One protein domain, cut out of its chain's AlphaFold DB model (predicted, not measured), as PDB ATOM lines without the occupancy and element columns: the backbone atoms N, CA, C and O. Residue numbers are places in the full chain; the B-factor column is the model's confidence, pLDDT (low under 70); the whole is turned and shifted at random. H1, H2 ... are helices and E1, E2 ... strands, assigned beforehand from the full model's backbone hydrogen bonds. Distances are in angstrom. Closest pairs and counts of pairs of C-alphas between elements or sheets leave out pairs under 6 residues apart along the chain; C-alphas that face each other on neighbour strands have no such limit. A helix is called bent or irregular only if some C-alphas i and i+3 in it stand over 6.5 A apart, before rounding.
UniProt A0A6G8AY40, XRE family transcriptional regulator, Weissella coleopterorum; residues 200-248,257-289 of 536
ATOM      1  N   LEU A 200     458.421 360.444 451.670       76.19
ATOM      2  CA  LEU A 200     457.911 359.094 451.909       76.19
ATOM      3  C   LEU A 200     456.402 359.100 452.081       76.19
ATOM      4  O   LEU A 200     455.849 359.946 452.781       76.19
ATOM      5  N   THR A 201     455.759 358.081 451.531       88.69
ATOM      6  CA  THR A 201     454.393 357.702 451.900       88.69
ATOM      7  C   THR A 201     454.372 356.985 453.251       88.69
ATOM      8  O   THR A 201     455.387 356.475 453.739       88.69
ATOM      9  N   GLY A 202     453.199 356.885 453.868       90.50
ATOM     10  CA  GLY A 202     453.014 356.175 455.129       90.50
ATOM     11  C   GLY A 202     453.370 354.691 455.025       90.50
ATOM     12  O   GLY A 202     453.991 354.134 455.931       90.50
ATOM     13  N   ASP A 203     453.089 354.075 453.878       90.44
ATOM     14  CA  ASP A 203     453.494 352.702 453.568       90.44
ATOM     15  C   ASP A 203     455.016 352.528 453.508       90.44
ATOM     16  O   ASP A 203     455.563 351.526 453.988       90.44
ATOM     17  N   GLU A 204     455.726 353.507 452.955       86.19
ATOM     18  CA  GLU A 204     457.186 353.508 452.928       86.19
ATOM     19  C   GLU A 204     457.779 353.778 454.307       86.19
ATOM     20  O   GLU A 204     458.779 353.154 454.662       86.19
ATOM     21  N   VAL A 205     457.152 354.620 455.132       91.69
ATOM     22  CA  VAL A 205     457.551 354.769 456.539       91.69
ATOM     23  C   VAL A 205     457.415 353.432 457.276       91.69
ATOM     24  O   VAL A 205     458.353 353.002 457.949       91.69
ATOM     25  N   ILE A 206     456.304 352.713 457.108       86.38
ATOM     26  CA  ILE A 206     456.093 351.406 457.752       86.38
ATOM     27  C   ILE A 206     457.128 350.372 457.284       86.38
ATOM     28  O   ILE A 206     457.762 349.704 458.103       86.38
ATOM     29  N   SER A 207     457.316 350.244 455.971       81.44
ATOM     30  CA  SER A 207     458.150 349.188 455.386       81.44
ATOM     31  C   SER A 207     459.649 349.500 455.421       81.44
ATOM     32  O   SER A 207     460.441 348.630 455.777       81.44
ATOM     33  N   LYS A 208     460.060 350.732 455.096       78.25
ATOM     34  CA  LYS A 208     461.475 351.124 454.995       78.25
ATOM     35  C   LYS A 208     462.033 351.632 456.322       78.25
ATOM     36  O   LYS A 208     463.163 351.281 456.662       78.25
ATOM     37  N   ILE A 209     461.266 352.413 457.095       83.00
ATOM     38  CA  ILE A 209     461.738 353.018 458.358       83.00
ATOM     39  C   ILE A 209     461.494 352.090 459.536       83.00
ATOM     40  O   ILE A 209     462.459 351.613 460.136       83.00
ATOM     41  N   LEU A 210     460.227 351.801 459.842       84.50
ATOM     42  CA  LEU A 210     459.870 350.961 460.986       84.50
ATOM     43  C   LEU A 210     460.269 349.501 460.756       84.50
ATOM     44  O   LEU A 210     460.591 348.814 461.719       84.50
ATOM     45  N   ASN A 211     460.290 349.054 459.496       78.38
ATOM     46  CA  ASN A 211     460.557 347.668 459.109       78.38
ATOM     47  C   ASN A 211     459.601 346.682 459.806       78.38
ATOM     48  O   ASN A 211     460.003 345.662 460.362       78.38
ATOM     49  N   VAL A 212     458.311 347.027 459.803       76.00
ATOM     50  CA  VAL A 212     457.236 346.247 460.430       76.00
ATOM     51  C   VAL A 212     456.258 345.777 459.353       76.00
ATOM     52  O   VAL A 212     456.035 346.456 458.350       76.00
ATOM     53  N   LYS A 213     455.644 344.604 459.548       71.69
ATOM     54  CA  LYS A 213     454.624 344.082 458.627       71.69
ATOM     55  C   LYS A 213     453.442 345.054 458.533       71.69
ATOM     56  O   LYS A 213     452.786 345.321 459.538       71.69
ATOM     57  N   LYS A 214     453.107 345.499 457.315       74.50
ATOM     58  CA  LYS A 214     451.978 346.414 457.044       74.50
ATOM     59  C   LYS A 214     450.649 345.933 457.637       74.50
ATOM     60  O   LYS A 214     449.889 346.747 458.137       74.50
ATOM     61  N   GLY A 215     450.403 344.620 457.668       72.94
ATOM     62  CA  GLY A 215     449.186 344.039 458.256       72.94
ATOM     63  C   GLY A 215     448.998 344.281 459.762       72.94
ATOM     64  O   GLY A 215     447.915 344.028 460.277       72.94
ATOM     65  N   LEU A 216     450.018 344.778 460.470       74.56
ATOM     66  CA  LEU A 216     449.911 345.199 461.872       74.56
ATOM     67  C   LEU A 216     449.398 346.639 462.028       74.56
ATOM     68  O   LEU A 216     449.143 347.083 463.148       74.56
ATOM     69  N   PHE A 217     449.249 347.370 460.922       82.31
ATOM     70  CA  PHE A 217     448.701 348.717 460.891       82.31
ATOM     71  C   PHE A 217     447.282 348.704 460.337       82.31
ATOM     72  O   PHE A 217     447.007 348.142 459.277       82.31
ATOM     73  N   LEU A 218     446.382 349.379 461.042       79.69
ATOM     74  CA  LEU A 218     445.030 349.633 460.573       79.69
ATOM     75  C   LEU A 218     444.986 350.995 459.877       79.69
ATOM     76  O   LEU A 218     445.207 352.019 460.523       79.69
ATOM     77  N   ALA A 219     444.710 350.988 458.573       88.25
ATOM     78  CA  ALA A 219     444.555 352.194 457.766       88.25
ATOM     79  C   ALA A 219     443.143 352.784 457.917       88.25
ATOM     80  O   ALA A 219     442.158 352.040 457.962       88.25
ATOM     81  N   ARG A 220     443.044 354.112 458.022       87.44
ATOM     82  CA  ARG A 220     441.790 354.866 458.165       87.44
ATOM     83  C   ARG A 220     441.931 356.251 457.527       87.44
ATOM     84  O   ARG A 220     443.037 356.774 457.423       87.44
ATOM     85  N   ASN A 221     440.809 356.878 457.187       88.69
ATOM     86  CA  ASN A 221     440.799 358.281 456.764       88.69
ATOM     87  C   ASN A 221     440.979 359.200 457.979       88.69
ATOM     88  O   ASN A 221     440.500 358.894 459.077       88.69
ATOM     89  N   THR A 222     441.627 360.345 457.785       86.38
ATOM     90  CA  THR A 222     441.813 361.365 458.826       86.38
ATOM     91  C   THR A 222     441.738 362.766 458.224       86.38
ATOM     92  O   THR A 222     441.812 362.941 457.016       86.38
ATOM     93  N   SER A 223     441.556 363.768 459.077       84.50
ATOM     94  CA  SER A 223     441.768 365.188 458.748       84.50
ATOM     95  C   SER A 223     442.696 365.866 459.760       84.50
ATOM     96  O   SER A 223     442.913 367.080 459.740       84.50
ATOM     97  N   GLN A 224     443.239 365.078 460.692       80.50
ATOM     98  CA  GLN A 224     444.123 365.554 461.740       80.50
ATOM     99  C   GLN A 224     445.477 365.941 461.136       80.50
ATOM    100  O   GLN A 224     445.995 365.246 460.268       80.50
ATOM    101  N   ASN A 225     446.056 367.048 461.610       81.75
ATOM    102  CA  ASN A 225     447.333 367.577 461.116       81.75
ATOM    103  C   ASN A 225     447.362 367.802 459.590       81.75
ATOM    104  O   ASN A 225     448.431 367.795 458.992       81.75
ATOM    105  N   PHE A 226     446.190 368.022 458.980       84.31
ATOM    106  CA  PHE A 226     446.002 368.264 457.545       84.31
ATOM    107  C   PHE A 226     446.308 367.078 456.615       84.31
ATOM    108  O   PHE A 226     446.291 367.264 455.400       84.31
ATOM    109  N   TYR A 227     446.535 365.879 457.156       86.69
ATOM    110  CA  TYR A 227     446.682 364.640 456.387       86.69
ATOM    111  C   TYR A 227     445.323 364.031 456.033       86.69
ATOM    112  O   TYR A 227     444.337 364.313 456.715       86.69
ATOM    113  N   THR A 228     445.275 363.190 454.994       87.69
ATOM    114  CA  THR A 228     444.034 362.533 454.533       87.69
ATOM    115  C   THR A 228     443.936 361.067 454.958       87.69
ATOM    116  O   THR A 228     442.829 360.539 455.091       87.69
ATOM    117  N   ARG A 229     445.066 360.428 455.285       92.25
ATOM    118  CA  ARG A 229     445.134 359.050 455.788       92.25
ATOM    119  C   ARG A 229     445.912 358.926 457.090       92.25
ATOM    120  O   ARG A 229     446.833 359.689 457.376       92.25
ATOM    121  N   GLU A 230     445.567 357.905 457.869       94.00
ATOM    122  CA  GLU A 230     446.331 357.453 459.028       94.00
ATOM    123  C   GLU A 230     446.488 355.928 459.064       94.00
ATOM    124  O   GLU A 230     445.553 355.179 458.790       94.00
ATOM    125  N   PHE A 231     447.669 355.470 459.471       93.12
ATOM    126  CA  PHE A 231     448.011 354.076 459.730       93.12
ATOM    127  C   PHE A 231     448.315 353.907 461.210       93.12
ATOM    128  O   PHE A 231     449.216 354.553 461.742       93.12
ATOM    129  N   VAL A 232     447.584 353.025 461.883       85.06
ATOM    130  CA  VAL A 232     447.616 352.924 463.343       85.06
ATOM    131  C   VAL A 232     448.086 351.533 463.767       85.06
ATOM    132  O   VAL A 232     447.399 350.543 463.505       85.06
ATOM    133  N   TYR A 233     449.246 351.448 464.425       83.31
ATOM    134  CA  TYR A 233     449.817 350.177 464.879       83.31
ATOM    135  C   TYR A 233     448.922 349.521 465.933       83.31
ATOM    136  O   TYR A 233     448.556 350.149 466.928       83.31
ATOM    137  N   GLY A 234     448.536 348.263 465.711       72.88
ATOM    138  CA  GLY A 234     447.657 347.527 466.627       72.88
ATOM    139  C   GLY A 234     446.270 348.158 466.817       72.88
ATOM    140  O   GLY A 234     445.559 347.787 467.744       72.88
ATOM    141  N   GLY A 235     445.878 349.122 465.971       70.88
ATOM    142  CA  GLY A 235     444.589 349.817 466.053       70.88
ATOM    143  C   GLY A 235     444.497 350.959 467.077       70.88
ATOM    144  O   GLY A 235     443.447 351.611 467.134       70.88
ATOM    145  N   GLU A 236     445.571 351.256 467.819       73.62
ATOM    146  CA  GLU A 236     445.659 352.344 468.808       73.62
ATOM    147  C   GLU A 236     446.629 353.465 468.410       73.62
ATOM    148  O   GLU A 236     447.735 353.209 467.937       73.62
ATOM    149  N   LYS A 237     446.284 354.725 468.709       84.75
ATOM    150  CA  LYS A 237     447.134 355.904 468.441       84.75
ATOM    151  C   LYS A 237     448.322 356.041 469.410       84.75
ATOM    152  O   LYS A 237     448.569 357.115 469.953       84.75
ATOM    153  N   ASN A 238     449.058 354.955 469.628       88.75
ATOM    154  CA  ASN A 238     450.322 354.949 470.363       88.75
ATOM    155  C   ASN A 238     451.510 355.068 469.405       88.75
ATOM    156  O   ASN A 238     452.386 355.896 469.635       88.75
ATOM    157  N   ILE A 239     451.497 354.299 468.313       94.81
ATOM    158  CA  ILE A 239     452.419 354.428 467.178       94.81
ATOM    159  C   ILE A 239     451.548 354.571 465.935       94.81
ATOM    160  O   ILE A 239     450.784 353.662 465.603       94.81
ATOM    161  N   TYR A 240     451.619 355.712 465.261       96.06
ATOM    162  CA  TYR A 240     450.816 355.947 464.067       96.06
ATOM    163  C   TYR A 240     451.555 356.798 463.039       96.06
ATOM    164  O   TYR A 240     452.431 357.588 463.381       96.06
ATOM    165  N   ILE A 241     451.207 356.606 461.772       97.94
ATOM    166  CA  ILE A 241     451.731 357.364 460.641       97.94
ATOM    167  C   ILE A 241     450.564 358.094 459.992       97.94
ATOM    168  O   ILE A 241     449.481 357.525 459.884       97.94
ATOM    169  N   GLN A 242     450.759 359.336 459.575       96.19
ATOM    170  CA  GLN A 242     449.784 360.074 458.773       96.19
ATOM    171  C   GLN A 242     450.431 360.520 457.470       96.19
ATOM    172  O   GLN A 242     451.582 360.951 457.492       96.19
ATOM    173  N   ASP A 243     449.715 360.388 456.361       93.06
ATOM    174  CA  ASP A 243     450.169 360.780 455.028       93.06
ATOM    175  C   ASP A 243     448.985 361.231 454.155       93.06
ATOM    176  O   ASP A 243     447.858 361.421 454.636       93.06
ATOM    177  N   PHE A 244     449.253 361.456 452.874       86.94
ATOM    178  CA  PHE A 244     448.236 361.781 451.887       86.94
ATOM    179  C   PHE A 244     447.870 360.536 451.073       86.94
ATOM    180  O   PHE A 244     448.746 359.830 450.571       86.94
ATOM    181  N   GLU A 245     446.571 360.256 450.953       84.00
ATOM    182  CA  GLU A 245     446.050 359.356 449.921       84.00
ATOM    183  C   GLU A 245     446.544 359.848 448.549       84.00
ATOM    184  O   GLU A 245     446.404 361.040 448.259       84.00
ATOM    185  N   PRO A 246     447.136 358.976 447.718       75.31
ATOM    186  CA  PRO A 246     447.391 359.291 446.323       75.31
ATOM    187  C   PRO A 246     446.061 359.602 445.631       75.31
ATOM    188  O   PRO A 246     445.134 358.793 445.705       75.31
ATOM    189  N   GLU A 247     445.955 360.763 444.990       69.88
ATOM    190  CA  GLU A 247     444.807 361.087 444.143       69.88
ATOM    191  C   GLU A 247     445.093 360.621 442.708       69.88
ATOM    192  O   GLU A 247     446.224 360.711 442.233       69.88
ATOM    193  N   ASP A 248     444.078 360.089 442.021       62.75
ATOM    194  CA  ASP A 248     444.209 359.714 440.611       62.75
ATOM    195  C   ASP A 248     444.428 360.975 439.754       62.75
ATOM    196  O   ASP A 248     443.729 361.978 439.926       62.75
ATOM    197  N   GLN A 257     449.894 367.258 443.781       61.69
ATOM    198  CA  GLN A 257     449.807 366.133 444.726       61.69
ATOM    199  C   GLN A 257     450.552 366.487 446.017       61.69
ATOM    200  O   GLN A 257     451.705 366.923 445.995       61.69
ATOM    201  N   LYS A 258     449.883 366.319 447.158       66.38
ATOM    202  CA  LYS A 258     450.535 366.493 448.455       66.38
ATOM    203  C   LYS A 258     451.271 365.212 448.808       66.38
ATOM    204  O   LYS A 258     450.666 364.146 448.836       66.38
ATOM    205  N   ASP A 259     452.551 365.351 449.123       72.81
ATOM    206  CA  ASP A 259     453.425 364.239 449.471       72.81
ATOM    207  C   ASP A 259     453.941 364.351 450.908       72.81
ATOM    208  O   ASP A 259     453.873 365.400 451.562       72.81
ATOM    209  N   GLY A 260     454.467 363.231 451.393       82.69
ATOM    210  CA  GLY A 260     455.129 363.124 452.680       82.69
ATOM    211  C   GLY A 260     454.273 362.491 453.773       82.69
ATOM    212  O   GLY A 260     453.042 362.459 453.727       82.69
ATOM    213  N   ALA A 261     454.964 362.004 454.797       88.56
ATOM    214  CA  ALA A 261     454.381 361.273 455.906       88.56
ATOM    215  C   ALA A 261     454.974 361.725 457.239       88.56
ATOM    216  O   ALA A 261     456.145 362.085 457.332       88.56
ATOM    217  N   SER A 262     454.177 361.661 458.299       95.69
ATOM    218  CA  SER A 262     454.615 361.937 459.665       95.69
ATOM    219  C   SER A 262     454.419 360.715 460.549       95.69
ATOM    220  O   SER A 262     453.315 360.188 460.649       95.69
ATOM    221  N   LEU A 263     455.491 360.281 461.204       97.88
ATOM    222  CA  LEU A 263     455.504 359.254 462.237       97.88
ATOM    223  C   LEU A 263     455.279 359.899 463.602       97.88
ATOM    224  O   LEU A 263     455.989 360.829 463.973       97.88
ATOM    225  N   PHE A 264     454.352 359.350 464.375       98.00
ATOM    226  CA  PHE A 264     454.042 359.774 465.731       98.00
ATOM    227  C   PHE A 264     454.171 358.595 466.694       98.00
ATOM    228  O   PHE A 264     453.575 357.536 466.485       98.00
ATOM    229  N   MET A 265     454.911 358.800 467.779       97.75
ATOM    230  CA  MET A 265     455.027 357.872 468.900       97.75
ATOM    231  C   MET A 265     454.725 358.613 470.200       97.75
ATOM    232  O   MET A 265     455.470 359.504 470.608       97.75
ATOM    233  N   THR A 266     453.636 358.230 470.866       95.94
ATOM    234  CA  THR A 266     453.302 358.714 472.215       95.94
ATOM    235  C   THR A 266     454.228 358.083 473.255       95.94
ATOM    236  O   THR A 266     454.927 357.126 472.940       95.94
ATOM    237  N   GLY A 267     454.189 358.505 474.522       91.31
ATOM    238  CA  GLY A 267     455.013 357.873 475.567       91.31
ATOM    239  C   GLY A 267     454.779 356.368 475.709       91.31
ATOM    240  O   GLY A 267     455.722 355.606 475.911       91.31
ATOM    241  N   ILE A 268     453.540 355.906 475.504       88.00
ATOM    242  CA  ILE A 268     453.226 354.470 475.438       88.00
ATOM    243  C   ILE A 268     453.797 353.860 474.155       88.00
ATOM    244  O   ILE A 268     454.397 352.787 474.212       88.00
ATOM    245  N   GLY A 269     453.644 354.543 473.020       91.38
ATOM    246  CA  GLY A 269     454.178 354.103 471.733       91.38
ATOM    247  C   GLY A 269     455.692 353.957 471.720       91.38
ATOM    248  O   GLY A 269     456.193 352.959 471.223       91.38
ATOM    249  N   VAL A 270     456.423 354.879 472.342       95.12
ATOM    250  CA  VAL A 270     457.877 354.793 472.512       95.12
ATOM    251  C   VAL A 270     458.244 353.513 473.272       95.12
ATOM    252  O   VAL A 270     459.092 352.756 472.810       95.12
ATOM    253  N   ARG A 271     457.566 353.212 474.392       89.50
ATOM    254  CA  ARG A 271     457.806 351.967 475.149       89.50
ATOM    255  C   ARG A 271     457.429 350.709 474.361       89.50
ATOM    256  O   ARG A 271     458.054 349.671 474.532       89.50
ATOM    257  N   GLN A 272     456.387 350.765 473.530       84.69
ATOM    258  CA  GLN A 272     456.018 349.655 472.641       84.69
ATOM    259  C   GLN A 272     457.061 349.457 471.537       84.69
ATOM    260  O   GLN A 272     457.419 348.324 471.224       84.69
ATOM    261  N   PHE A 273     457.568 350.550 470.969       89.75
ATOM    262  CA  PHE A 273     458.533 350.517 469.881       89.75
ATOM    263  C   PHE A 273     459.916 350.046 470.335       89.75
ATOM    264  O   PHE A 273     460.625 349.427 469.553       89.75
ATOM    265  N   GLU A 274     460.276 350.233 471.607       88.62
ATOM    266  CA  GLU A 274     461.482 349.629 472.195       88.62
ATOM    267  C   GLU A 274     461.517 348.102 472.045       88.62
ATOM    268  O   GLU A 274     462.587 347.549 471.803       88.62
ATOM    269  N   ASN A 275     460.362 347.427 472.093       78.31
ATOM    270  CA  ASN A 275     460.280 345.985 471.828       78.31
ATOM    271  C   ASN A 275     460.614 345.672 470.370       78.31
ATOM    272  O   ASN A 275     461.400 344.775 470.092       78.31
ATOM    273  N   ILE A 276     460.042 346.450 469.448       79.00
ATOM    274  CA  ILE A 276     460.268 346.302 468.007       79.00
ATOM    275  C   ILE A 276     461.748 346.542 467.681       79.00
ATOM    276  O   ILE A 276     462.337 345.803 466.897       79.00
ATOM    277  N   LEU A 277     462.372 347.543 468.306       78.75
ATOM    278  CA  LEU A 277     463.803 347.804 468.165       78.75
ATOM    279  C   LEU A 277     464.647 346.643 468.692       78.75
ATOM    280  O   LEU A 277     465.558 346.200 467.993       78.75
ATOM    281  N   ALA A 278     464.319 346.117 469.874       75.06
ATOM    282  CA  ALA A 278     465.017 344.975 470.455       75.06
ATOM    283  C   ALA A 278     464.927 343.725 469.560       75.06
ATOM    284  O   ALA A 278     465.951 343.095 469.298       75.06
ATOM    285  N   GLU A 279     463.743 343.414 469.021       70.06
ATOM    286  CA  GLU A 279     463.533 342.315 468.064       70.06
ATOM    287  C   GLU A 279     464.346 342.493 466.772       70.06
ATOM    288  O   GLU A 279     464.818 341.519 466.189       70.06
ATOM    289  N   GLN A 280     464.551 343.738 466.336       70.94
ATOM    290  CA  GLN A 280     465.377 344.071 465.172       70.94
ATOM    291  C   GLN A 280     466.880 344.155 465.486       70.94
ATOM    292  O   GLN A 280     467.675 344.399 464.576       70.94
ATOM    293  N   GLY A 281     467.291 343.983 466.746       65.88
ATOM    294  CA  GLY A 281     468.680 344.175 467.172       65.88
ATOM    295  C   GLY A 281     469.164 345.620 467.022       65.88
ATOM    296  O   GLY A 281     470.352 345.849 466.790       65.88
ATOM    297  N   LEU A 282     468.251 346.591 467.117       71.75
ATOM    298  CA  LEU A 282     468.524 348.017 466.960       71.75
ATOM    299  C   LEU A 282     468.456 348.759 468.295       71.75
ATOM    300  O   LEU A 282     467.615 348.490 469.150       71.75
ATOM    301  N   THR A 283     469.307 349.768 468.443       80.19
ATOM    302  CA  THR A 283     469.186 350.785 469.493       80.19
ATOM    303  C   THR A 283     468.414 352.001 468.984       80.19
ATOM    304  O   THR A 283     468.313 352.232 467.776       80.19
ATOM    305  N   TRP A 284     467.930 352.851 469.897       90.62
ATOM    306  CA  TRP A 284     467.363 354.146 469.509       90.62
ATOM    307  C   TRP A 284     468.348 354.991 468.692       90.62
ATOM    308  O   TRP A 284     467.952 355.568 467.686       90.62
ATOM    309  N   LEU A 285     469.633 355.018 469.062       80.50
ATOM    310  CA  LEU A 285     470.664 355.761 468.328       80.50
ATOM    311  C   LEU A 285     470.744 355.306 466.859       80.50
ATOM    312  O   LEU A 285     470.757 356.126 465.941       80.50
ATOM    313  N   GLN A 286     470.763 353.991 466.624       77.06
ATOM    314  CA  GLN A 286     470.778 353.419 465.273       77.06
ATOM    315  C   GLN A 286     469.480 353.719 464.517       77.06
ATOM    316  O   GLN A 286     469.518 354.032 463.326       77.06
ATOM    317  N   PHE A 287     468.340 353.677 465.205       84.25
ATOM    318  CA  PHE A 287     467.049 353.998 464.613       84.25
ATOM    319  C   PHE A 287     466.941 355.473 464.193       84.25
ATOM    320  O   PHE A 287     466.519 355.754 463.074       84.25
ATOM    321  N   PHE A 288     467.394 356.419 465.020       82.19
ATOM    322  CA  PHE A 288     467.442 357.840 464.653       82.19
ATOM    323  C   PHE A 288     468.380 358.091 463.466       82.19
ATOM    324  O   PHE A 288     467.996 358.789 462.527       82.19
ATOM    325  N   LYS A 289     469.557 357.447 463.428       73.50
ATOM    326  CA  LYS A 289     470.449 357.488 462.252       73.50
ATOM    327  C   LYS A 289     469.741 356.995 460.987       73.50
ATOM    328  O   LYS A 289     469.839 357.642 459.946       73.50
TER     329      LYS A 289
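This is residues 200 to 248 and 257 to 289 of the 536 residues of the protein "XRE family transcriptional regulator" of Weissella coleopterorum (UniProt A0A6G8AY40). Picture a small twisted sheet of four antiparallel strands with helix H1 packed over one face; H2 lies past the end of the sheet where E3 begins and E4 ends, and H3, which is not on the sheet, meets H2 in an L-shaped corner. The long axis runs from the cut end at Asp 248 to Gly 281, in the link between H2 and H3. The printed part has 82 residues, with three named helices and four named strands in the order H1, E1, E2, E3, E4, H2, H3; the sheet's order is E1, E2, E3, E4. The class is mixed, helices and strands. The whole is compact, with a radius of gyration of the C-alphas of 12.7 A, and elongated, spanning 39 by 23 by 21 A.

Find C-alpha 202 at (453.014, 356.175, 455.129); from there H1, residues 202 to 210, runs 10.4 A. H1 is neither bent nor irregular, but only just: C-alphas 207 and 210 are 6.1 A apart. Next come E1, residues 217 to 221, 13.1 A; E2, residues 229 to 233, 13.5 A; and E3, residues 239 to 243, 13.9 A. After the cut look for E4, residues 261 to 265, 13.4 A, with C-alpha 261 at (454.381, 361.273, 455.906). H2, residues 267 to 279, runs 19.3 A, and H3, residues 284 to 289, runs 8.6 A to C-alpha 289 at (470.449, 357.488, 462.252).

E1, E2 and E3 form a meander, each strand the antiparallel neighbour of the one before. In the hairpin E1 and E2, look for N 220 and O 230, 2.8 A apart and within hydrogen-bond range; in the hairpin E2 and E3, N 231 and O 241 are at 2.8 A. E4, an edge strand like E1, is antiparallel to E3, with N 262 and O 242 at 2.8 A. H1 is on the sheet at a height of 8.5 A, over E3 and only just over E4, where 3 of its C-alphas fall; its closest C-alphas to E4 are Gly 202 and Ala 261, 5.3 A. On the local plane it stands at 32 degrees to E3, only just slantwise to the strands. H2 only grazes the sheet, with residues 267 to 273; C-alphas 239 and 269, the closest of E3 and H2, are 4.9 A apart. H2 and H3 touch only at the corner, and only just, with 3 pairs of C-alphas within 8 A, the closest Leu 277 and Trp 284 at 7.4 A; their lines are about perpendicular, at 83 degrees. H1 is only just apart from H2, at 8.4 A, and from H3, at 8.3 A. Every O i to N i+4 pair of H3 is within hydrogen-bond range, against 4 of 5 in H1 and 7 of 9 in H2.

The C-alphas farthest apart are those of Asp 248 and Gly 281, 39.3 A. Residues 249 to 256 are cut out, and C-alphas 248 and 257 stand 9.5 A apart across the cut. Of the links that are printed whole, none is long. Mean pLDDT of the printed part is 83.3; look for values under 70 at residues 247 to 248, 257 to 258 and 281.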